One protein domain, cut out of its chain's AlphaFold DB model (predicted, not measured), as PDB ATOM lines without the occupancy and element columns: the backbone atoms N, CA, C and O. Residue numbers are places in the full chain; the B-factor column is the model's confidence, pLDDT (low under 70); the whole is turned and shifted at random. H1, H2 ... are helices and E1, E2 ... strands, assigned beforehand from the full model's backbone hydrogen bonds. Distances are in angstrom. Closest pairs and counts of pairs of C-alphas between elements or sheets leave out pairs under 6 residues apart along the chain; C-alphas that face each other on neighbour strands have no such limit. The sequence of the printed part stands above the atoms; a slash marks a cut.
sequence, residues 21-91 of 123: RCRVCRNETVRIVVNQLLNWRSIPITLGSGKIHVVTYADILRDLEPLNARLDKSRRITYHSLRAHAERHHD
ATOM      1  N   ARG A  21     196.155 370.227 276.830       69.62
ATOM      2  CA  ARG A  21     196.182 368.819 276.383       69.62
ATOM      3  C   ARG A  21     196.262 368.739 274.869       69.62
ATOM      4  O   ARG A  21     195.348 369.286 274.234       69.62
ATOM      5  N   CYS A  22     197.331 368.115 274.343       86.50
ATOM      6  CA  CYS A  22     197.538 367.859 272.912       86.50
ATOM      7  C   CYS A  22     196.186 367.724 272.205       86.50
ATOM      8  O   CYS A  22     195.282 367.073 272.731       86.50
ATOM      9  N   ARG A  23     196.010 368.364 271.042       88.19
ATOM     10  CA  ARG A  23     194.687 368.501 270.408       88.19
ATOM     11  C   ARG A  23     193.947 367.162 270.274       88.19
ATOM     12  O   ARG A  23     192.738 367.132 270.472       88.19
ATOM     13  N   VAL A  24     194.691 366.083 270.032       90.69
ATOM     14  CA  VAL A  24     194.204 364.699 270.061       90.69
ATOM     15  C   VAL A  24     193.809 364.278 271.484       90.69
ATOM     16  O   VAL A  24     192.656 363.940 271.722       90.69
ATOM     17  N   CYS A  25     194.717 364.387 272.460       88.38
ATOM     18  CA  CYS A  25     194.478 364.054 273.871       88.38
ATOM     19  C   CYS A  25     193.323 364.806 274.550       88.38
ATOM     20  O   CYS A  25     192.849 364.372 275.598       88.38
ATOM     21  N   ARG A  26     192.899 365.954 274.016       87.00
ATOM     22  CA  ARG A  26     191.800 366.743 274.587       87.00
ATOM     23  C   ARG A  26     190.431 366.097 274.388       87.00
ATOM     24  O   ARG A  26     189.528 366.375 275.170       87.00
ATOM     25  N   ASN A  27     190.262 365.299 273.338       85.19
ATOM     26  CA  ASN A  27     189.006 364.635 273.026       85.19
ATOM     27  C   ASN A  27     189.223 363.124 273.096       85.19
ATOM     28  O   ASN A  27     189.935 362.569 272.267       85.19
ATOM     29  N   GLU A  28     188.605 362.476 274.085       85.12
ATOM     30  CA  GLU A  28     188.783 361.045 274.343       85.12
ATOM     31  C   GLU A  28     188.450 360.184 273.123       85.12
ATOM     32  O   GLU A  28     189.249 359.350 272.711       85.12
ATOM     33  N   THR A  29     187.303 360.435 272.492       85.88
ATOM     34  CA  THR A  29     186.857 359.692 271.310       85.88
ATOM     35  C   THR A  29     187.847 359.840 270.159       85.88
ATOM     36  O   THR A  29     188.222 358.854 269.531       85.88
ATOM     37  N   VAL A  30     188.328 361.063 269.911       88.00
ATOM     38  CA  VAL A  30     189.345 361.315 268.878       88.00
ATOM     39  C   VAL A  30     190.667 360.643 269.243       88.00
ATOM     40  O   VAL A  30     191.296 360.054 268.371       88.00
ATOM     41  N   ARG A  31     191.082 360.680 270.513       90.56
ATOM     42  CA  ARG A  31     192.306 360.025 270.986       90.56
ATOM     43  C   ARG A  31     192.271 358.519 270.756       90.56
ATOM     44  O   ARG A  31     193.257 357.976 270.269       90.56
ATOM     45  N   ILE A  32     191.158 357.862 271.081       88.44
ATOM     46  CA  ILE A  32     190.984 356.419 270.873       88.44
ATOM     47  C   ILE A  32     191.128 356.081 269.386       88.44
ATOM     48  O   ILE A  32     191.945 355.232 269.038       88.44
ATOM     49  N   VAL A  33     190.407 356.793 268.513       91.56
ATOM     50  CA  VAL A  33     190.457 356.564 267.059       91.56
ATOM     51  C   VAL A  33     191.855 356.840 266.502       91.56
ATOM     52  O   VAL A  33     192.400 356.022 265.769       91.56
ATOM     53  N   VAL A  34     192.484 357.955 266.886       92.56
ATOM     54  CA  VAL A  34     193.846 358.295 266.446       92.56
ATOM     55  C   VAL A  34     194.850 357.236 266.892       92.56
ATOM     56  O   VAL A  34     195.663 356.814 266.080       92.56
ATOM     57  N   ASN A  35     194.793 356.773 268.143       91.88
ATOM     58  CA  ASN A  35     195.691 355.723 268.621       91.88
ATOM     59  C   ASN A  35     195.477 354.410 267.856       91.88
ATOM     60  O   ASN A  35     196.452 353.771 267.485       91.88
ATOM     61  N   GLN A  36     194.228 354.033 267.564       89.19
ATOM     62  CA  GLN A  36     193.933 352.859 266.735       89.19
ATOM     63  C   GLN A  36     194.524 352.990 265.327       89.19
ATOM     64  O   GLN A  36     195.129 352.048 264.830       89.19
ATOM     65  N   LEU A  37     194.402 354.155 264.694       91.31
ATOM     66  CA  LEU A  37     194.977 354.405 263.372       91.31
ATOM     67  C   LEU A  37     196.516 354.442 263.401       91.31
ATOM     68  O   LEU A  37     197.171 353.935 262.491       91.31
ATOM     69  N   LEU A  38     197.113 354.979 264.469       91.62
ATOM     70  CA  LEU A  38     198.565 354.952 264.673       91.62
ATOM     71  C   LEU A  38     199.099 353.534 264.906       91.62
ATOM     72  O   LEU A  38     200.183 353.216 264.424       91.62
ATOM     73  N   ASN A  39     198.321 352.659 265.544       86.94
ATOM     74  CA  ASN A  39     198.672 351.246 265.669       86.94
ATOM     75  C   ASN A  39     198.830 350.582 264.296       86.94
ATOM     76  O   ASN A  39     199.797 349.857 264.073       86.94
ATOM     77  N   TRP A  40     197.916 350.861 263.358       83.94
ATOM     78  CA  TRP A  40     197.999 350.340 261.988       83.94
ATOM     79  C   TRP A  40     199.210 350.871 261.226       83.94
ATOM     80  O   TRP A  40     199.796 350.151 260.425       83.94
ATOM     81  N   ARG A  41     199.647 352.101 261.510       85.81
ATOM     82  CA  ARG A  41     200.889 352.657 260.955       85.81
ATOM     83  C   ARG A  41     202.142 351.895 261.396       85.81
ATOM     84  O   ARG A  41     203.135 351.908 260.671       85.81
ATOM     85  N   SER A  42     202.104 351.231 262.544       74.38
ATOM     86  CA  SER A  42     203.222 350.435 263.063       74.38
ATOM     87  C   SER A  42     203.250 349.001 262.522       74.38
ATOM     88  O   SER A  42     204.189 348.264 262.811       74.38
ATOM     89  N   ILE A  43     202.246 348.601 261.731       76.56
ATOM     90  CA  ILE A  43     202.093 347.241 261.209       76.56
ATOM     91  C   ILE A  43     202.145 347.284 259.672       76.56
ATOM     92  O   ILE A  43     201.304 347.933 259.050       76.56
ATOM     93  N   PRO A  44     203.090 346.585 259.020       75.38
ATOM     94  CA  PRO A  44     203.071 346.420 257.569       75.38
ATOM     95  C   PRO A  44     201.828 345.625 257.145       75.38
ATOM     96  O   PRO A  44     201.653 344.478 257.554       75.38
ATOM     97  N   ILE A  45     200.966 346.214 256.314       79.44
ATOM     98  CA  ILE A  45     199.750 345.553 255.829       79.44
ATOM     99  C   ILE A  45     200.064 344.886 254.494       79.44
ATOM    100  O   ILE A  45     200.348 345.562 253.505       79.44
ATOM    101  N   THR A  46     199.996 343.558 254.432       80.12
ATOM    102  CA  THR A  46     200.118 342.844 253.158       80.12
ATOM    103  C   THR A  46     198.833 343.013 252.356       80.12
ATOM    104  O   THR A  46     197.795 342.442 252.676       80.12
ATOM    105  N   LEU A  47     198.910 343.789 251.283       76.94
ATOM    106  CA  LEU A  47     197.905 343.789 250.233       76.94
ATOM    107  C   LEU A  47     198.258 342.651 249.263       76.94
ATOM    108  O   LEU A  47     199.430 342.441 248.939       76.94
ATOM    109  N   GLY A  48     197.258 341.881 248.819       75.50
ATOM    110  CA  GLY A  48     197.466 340.765 247.884       75.50
ATOM    111  C   GLY A  48     198.355 341.158 246.693       75.50
ATOM    112  O   GLY A  48     198.428 342.335 246.345       75.50
ATOM    113  N   SER A  49     199.031 340.184 246.067       80.00
ATOM    114  CA  SER A  49     200.140 340.362 245.097       80.00
ATOM    115  C   SER A  49     201.507 340.744 245.696       80.00
ATOM    116  O   SER A  49     202.372 341.247 244.986       80.00
ATOM    117  N   GLY A  50     201.727 340.488 246.994       79.62
ATOM    118  CA  GLY A  50     203.025 340.724 247.645       79.62
ATOM    119  C   GLY A  50     203.335 342.203 247.893       79.62
ATOM    120  O   GLY A  50     204.474 342.558 248.185       79.62
ATOM    121  N   LYS A  51     202.332 343.079 247.780       82.75
ATOM    122  CA  LYS A  51     202.482 344.508 248.048       82.75
ATOM    123  C   LYS A  51     202.343 344.757 249.541       82.75
ATOM    124  O   LYS A  51     201.402 344.291 250.171       82.75
ATOM    125  N   ILE A  52     203.256 345.534 250.105       81.31
ATOM    126  CA  ILE A  52     203.158 345.989 251.490       81.31
ATOM    127  C   ILE A  52     202.652 347.428 251.473       81.31
ATOM    128  O   ILE A  52     203.244 348.293 250.829       81.31
ATOM    129  N   HIS A  53     201.553 347.678 252.172       83.12
ATOM    130  CA  HIS A  53     201.048 349.010 252.443       83.12
ATOM    131  C   HIS A  53     201.433 349.432 253.857       83.12
ATOM    132  O   HIS A  53     201.246 348.690 254.821       83.12
ATOM    133  N   VAL A  54     201.970 350.642 253.963       83.12
ATOM    134  CA  VAL A  54     202.300 351.281 255.234       83.12
ATOM    135  C   VAL A  54     201.377 352.476 255.381       83.12
ATOM    136  O   VAL A  54     201.416 353.388 254.553       83.12
ATOM    137  N   VAL A  55     200.561 352.472 256.432       88.31
ATOM    138  CA  VAL A  55     199.632 353.568 256.712       88.31
ATOM    139  C   VAL A  55     200.428 354.834 257.026       88.31
ATOM    140  O   VAL A  55     201.263 354.858 257.931       88.31
ATOM    141  N   THR A  56     200.182 355.912 256.284       91.44
ATOM    142  CA  THR A  56     200.863 357.195 256.497       91.44
ATOM    143  C   THR A  56     200.024 358.141 257.356       91.44
ATOM    144  O   THR A  56     198.820 357.966 257.511       91.44
ATOM    145  N   TYR A  57     200.621 359.220 257.874       93.81
ATOM    146  CA  TYR A  57     199.837 360.273 258.536       93.81
ATOM    147  C   TYR A  57     198.798 360.915 257.605       93.81
ATOM    148  O   TYR A  57     197.774 361.391 258.086       93.81
ATOM    149  N   ALA A  58     199.046 360.941 256.292       94.25
ATOM    150  CA  ALA A  58     198.086 361.465 255.327       94.25
ATOM    151  C   ALA A  58     196.862 360.549 255.198       94.25
ATOM    152  O   ALA A  58     195.741 361.049 255.147       94.25
ATOM    153  N   ASP A  59     197.066 359.229 255.216       92.62
ATOM    154  CA  ASP A  59     195.969 358.254 255.211       92.62
ATOM    155  C   ASP A  59     195.139 358.367 256.494       92.62
ATOM    156  O   ASP A  59     193.925 358.518 256.426       92.62
ATOM    157  N   ILE A  60     195.798 358.468 257.655       94.00
ATOM    158  CA  ILE A  60     195.118 358.701 258.939       94.00
ATOM    159  C   ILE A  60     194.287 359.990 258.903       94.00
ATOM    160  O   ILE A  60     193.160 360.019 259.386       94.00
ATOM    161  N   LEU A  61     194.812 361.082 258.339       94.94
ATOM    162  CA  LEU A  61     194.046 362.327 258.227       94.94
ATOM    163  C   LEU A  61     192.842 362.208 257.296       94.94
ATOM    164  O   LEU A  61     191.824 362.840 257.578       94.94
ATOM    165  N   ARG A  62     192.956 361.425 256.218       94.62
ATOM    166  CA  ARG A  62     191.842 361.120 255.313       94.62
ATOM    167  C   ARG A  62     190.741 360.378 256.070       94.62
ATOM    168  O   ARG A  62     189.587 360.784 256.012       94.62
ATOM    169  N   ASP A  63     191.108 359.388 256.879       92.19
ATOM    170  CA  ASP A  63     190.156 358.627 257.699       92.19
ATOM    171  C   ASP A  63     189.526 359.476 258.818       92.19
ATOM    172  O   ASP A  63     188.377 359.269 259.208       92.19
ATOM    173  N   LEU A  64     190.253 360.477 259.324       92.81
ATOM    174  CA  LEU A  64     189.747 361.434 260.309       92.81
ATOM    175  C   LEU A  64     188.882 362.544 259.697       92.81
ATOM    176  O   LEU A  64     188.273 363.302 260.453       92.81
ATOM    177  N   GLU A  65     188.808 362.680 258.370       93.19
ATOM    178  CA  GLU A  65     188.089 363.775 257.710       93.19
ATOM    179  C   GLU A  65     186.609 363.871 258.131       93.19
ATOM    180  O   GLU A  65     186.187 364.970 258.512       93.19
ATOM    181  N   PRO A  66     185.829 362.771 258.209       92.56
ATOM    182  CA  PRO A  66     184.441 362.830 258.669       92.56
ATOM    183  C   PRO A  66     184.300 363.329 260.115       92.56
ATOM    184  O   PRO A  66     183.335 364.020 260.447       92.56
ATOM    185  N   LEU A  67     185.269 363.012 260.981       89.31
ATOM    186  CA  LEU A  67     185.304 363.507 262.360       89.31
ATOM    187  C   LEU A  67     185.706 364.983 262.398       89.31
ATOM    188  O   LEU A  67     185.051 365.787 263.056       89.31
ATOM    189  N   ASN A  68     186.739 365.363 261.646       91.19
ATOM    190  CA  ASN A  68     187.204 366.741 261.523       91.19
ATOM    191  C   ASN A  68     186.142 367.679 260.938       91.19
ATOM    192  O   ASN A  68     186.068 368.840 261.345       91.19
ATOM    193  N   ALA A  69     185.306 367.202 260.016       92.00
ATOM    194  CA  ALA A  69     184.216 367.980 259.434       92.00
ATOM    195  C   ALA A  69     183.194 368.433 260.491       92.00
ATOM    196  O   ALA A  69     182.635 369.521 260.371       92.00
ATOM    197  N   ARG A  70     183.009 367.637 261.554       90.25
ATOM    198  CA  ARG A  70     182.113 367.926 262.689       90.25
ATOM    199  C   ARG A  70     182.748 368.813 263.764       90.25
ATOM    200  O   ARG A  70     182.073 369.191 264.715       90.25
ATOM    201  N   LEU A  71     184.042 369.113 263.647       87.62
ATOM    202  CA  LEU A  71     184.781 369.934 264.602       87.62
ATOM    203  C   LEU A  71     184.951 371.365 264.090       87.62
ATOM    204  O   LEU A  71     185.220 371.603 262.904       87.62
ATOM    205  N   ASP A  72     184.915 372.316 265.026       89.06
ATOM    206  CA  ASP A  72     185.312 373.700 264.774       89.06
ATOM    207  C   ASP A  72     186.720 373.754 264.178       89.06
ATOM    208  O   ASP A  72     187.599 372.973 264.555       89.06
ATOM    209  N   LYS A  73     186.980 374.733 263.302       87.62
ATOM    210  CA  LYS A  73     188.286 374.890 262.631       87.62
ATOM    211  C   LYS A  73     189.470 374.857 263.607       87.62
ATOM    212  O   LYS A  73     190.491 374.243 263.309       87.62
ATOM    213  N   SER A  74     189.328 375.464 264.787       85.50
ATOM    214  CA  SER A  74     190.366 375.504 265.829       85.50
ATOM    215  C   SER A  74     190.603 374.158 266.530       85.50
ATOM    216  O   SER A  74     191.646 373.965 267.156       85.50
ATOM    217  N   ARG A  75     189.657 373.218 266.421       86.00
ATOM    218  CA  ARG A  75     189.665 371.906 267.088       86.00
ATOM    219  C   ARG A  75     189.974 370.748 266.143       86.00
ATOM    220  O   ARG A  75     190.285 369.667 266.632       86.00
ATOM    221  N   ARG A  76     189.952 370.970 264.826       92.75
ATOM    222  CA  ARG A  76     190.318 369.961 263.820       92.75
ATOM    223  C   ARG A  76     191.718 369.407 264.057       92.75
ATOM    224  O   ARG A  76     192.660 370.166 264.304       92.75
ATOM    225  N   ILE A  77     191.859 368.096 263.938       94.44
ATOM    226  CA  ILE A  77     193.146 367.414 263.949       94.44
ATOM    227  C   ILE A  77     193.842 367.699 262.625       94.44
ATOM    228  O   ILE A  77     193.369 367.331 261.555       94.44
ATOM    229  N   THR A  78     194.965 368.397 262.711       94.44
ATOM    230  CA  THR A  78     195.855 368.672 261.585       94.44
ATOM    231  C   THR A  78     197.008 367.680 261.577       94.44
ATOM    232  O   THR A  78     197.318 367.074 262.607       94.44
ATOM    233  N   TYR A  79     197.708 367.594 260.445       95.25
ATOM    234  CA  TYR A  79     198.954 366.835 260.321       95.25
ATOM    235  C   TYR A  79     199.934 367.124 261.458       95.25
ATOM    236  O   TYR A  79     200.420 366.207 262.111       95.25
ATOM    237  N   HIS A  80     200.159 368.407 261.752       93.50
ATOM    238  CA  HIS A  80     201.061 368.820 262.821       93.50
ATOM    239  C   HIS A  80     200.603 368.294 264.187       93.50
ATOM    240  O   HIS A  80     201.410 367.774 264.952       93.50
ATOM    241  N   SER A  81     199.307 368.396 264.503       93.06
ATOM    242  CA  SER A  81     198.796 367.891 265.783       93.06
ATOM    243  C   SER A  81     198.826 366.365 265.888       93.06
ATOM    244  O   SER A  81     199.083 365.851 266.970       93.06
ATOM    245  N   LEU A  82     198.602 365.651 264.780       94.69
ATOM    246  CA  LEU A  82     198.680 364.193 264.723       94.69
ATOM    247  C   LEU A  82     200.120 363.717 264.929       94.69
ATOM    248  O   LEU A  82     200.370 362.861 265.772       94.69
ATOM    249  N   ARG A  83     201.072 364.310 264.204       93.88
ATOM    250  CA  ARG A  83     202.494 363.987 264.335       93.88
ATOM    251  C   ARG A  83     203.006 364.277 265.743       93.88
ATOM    252  O   ARG A  83     203.608 363.406 266.357       93.88
ATOM    253  N   ALA A  84     202.705 365.461 266.277       92.38
ATOM    254  CA  ALA A  84     203.115 365.830 267.627       92.38
ATOM    255  C   ALA A  84     202.510 364.903 268.695       92.38
ATOM    256  O   ALA A  84     203.151 364.650 269.708       92.38
ATOM    257  N   HIS A  85     201.289 364.398 268.479       93.19
ATOM    258  CA  HIS A  85     200.683 363.378 269.339       93.19
ATOM    259  C   HIS A  85     201.427 362.048 269.248       93.19
ATOM    260  O   HIS A  85     201.770 361.474 270.277       93.19
ATOM    261  N   ALA A  86     201.697 361.581 268.028       92.00
ATOM    262  CA  ALA A  86     202.389 360.321 267.797       92.00
ATOM    263  C   ALA A  86     203.784 360.308 268.444       92.00
ATOM    264  O   ALA A  86     204.134 359.356 269.124       92.00
ATOM    265  N   GLU A  87     204.547 361.392 268.300       89.56
ATOM    266  CA  GLU A  87     205.913 361.490 268.831       89.56
ATOM    267  C   GLU A  87     205.966 361.612 270.362       89.56
ATOM    268  O   GLU A  87     206.941 361.186 270.973       89.56
ATOM    269  N   ARG A  88     204.948 362.211 270.995       89.00
ATOM    270  CA  ARG A  88     205.004 362.574 272.426       89.00
ATOM    271  C   ARG A  88     204.115 361.737 273.333       89.00
ATOM    272  O   ARG A  88     204.311 361.746 274.546       89.00
ATOM    273  N   HIS A  89     203.093 361.090 272.782       89.44
ATOM    274  CA  HIS A  89     202.038 360.450 273.571       89.44
ATOM    275  C   HIS A  89     201.645 359.058 273.076       89.44
ATOM    276  O   HIS A  89     200.861 358.391 273.750       89.44
ATOM    277  N   HIS A  90     202.136 358.622 271.914       86.75
ATOM    278  CA  HIS A  90     201.842 357.297 271.389       86.75
ATOM    279  C   HIS A  90     203.049 356.375 271.564       86.75
ATOM    280  O   HIS A  90     204.015 356.444 270.809       86.75
ATOM    281  N   ASP A  91     202.978 355.505 272.569       85.44
ATOM    282  CA  ASP A  91     203.998 354.488 272.805       85.44
ATOM    283  C   ASP A  91     203.737 353.260 271.922       85.44
ATOM    284  O   ASP A  91     202.931 352.380 272.242       85.44
TER     285      ASP A  91
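AT A GLANCE: This is residues 21 to 91 of the 123 residues of an uncharacterized protein of Mycobacterium europaeum (UniProt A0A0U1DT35). A small helical body has a two-stranded hairpin, E1 and E2, reaching away from it at one end of the long axis. H1 runs along one side of the body, the chain folds back from the hairpin through H2 and then H3, and H4 is crosswise to H1 and packs on H2. The 71 printed residues include four named helices and two named strands, in the order H1, E1, E2, H2, H3, H4; the sheet is E1 - E2, antiparallel, and the class is mostly helix. The whole is only just compact, close to loose, with a radius of gyration of the C-alphas of 12.8 A, and it is elongated, spanning 42 by 25 by 19 A.

HOW THE PARTS SIT: E1, residues 45 to 47, and E2, residues 51 to 53, form a hairpin of antiparallel strands, with 139 degrees between their directions. N 45 and O 53 are 2.9 A apart and N 47 and O 51 are 2.8 A apart, both within hydrogen-bond range. H1, residues 28 to 41, is apart from E2. H1 only just touches H2, residues 57 to 63, with 3 pairs of C-alphas within 8 A and with residues 34 to 38 alone. Their closest C-alphas, those of Leu 37 and Ile 60, are 6.2 A apart, and the two helices run opposite ways at a steep tilt of 55 degrees. H4, residues 79 to 89, touches H2, the closest C-alphas being those of Tyr 57 and Tyr 79 at 6.9 A. H4 and H2 are only just about perpendicular, at 71 degrees. H1 and H4 are close but not clearly touching, with the closest C-alphas, those of Leu 38 and Ala 86, 7.3 A apart, and they are about perpendicular at 87 degrees. H3, residues 65 to 69, meets H2 only through their link and is apart from H4. H3 is close to H1 but not clearly touching it, the closest C-alphas being those of Val 30 and Leu 67 at 8.0 A. In H1, H2, H3 and H4 every O i to N i+4 pair is within hydrogen-bond range.

IN THESE COORDINATES: E1 measures 6.2 A from first to last C-alpha and E2 6.5 A. H1 begins at C-alpha 28, (188.783, 361.045, 274.343), and is 19.9 A long. H2 is 9.9 A long and H3 6.0 A. H4, 15.0 A long, ends at C-alpha 89, (202.038, 360.450, 273.571).

THE WHOLE: The two C-alphas farthest apart, those of Arg 21 and Ser 49, are 42.5 A apart. The printed part has no cut. No link is long; H3 to H4, with 9 residues, is short, and the others are tight. The mean pLDDT of the printed part is 88.0, and residue 21 is under 70.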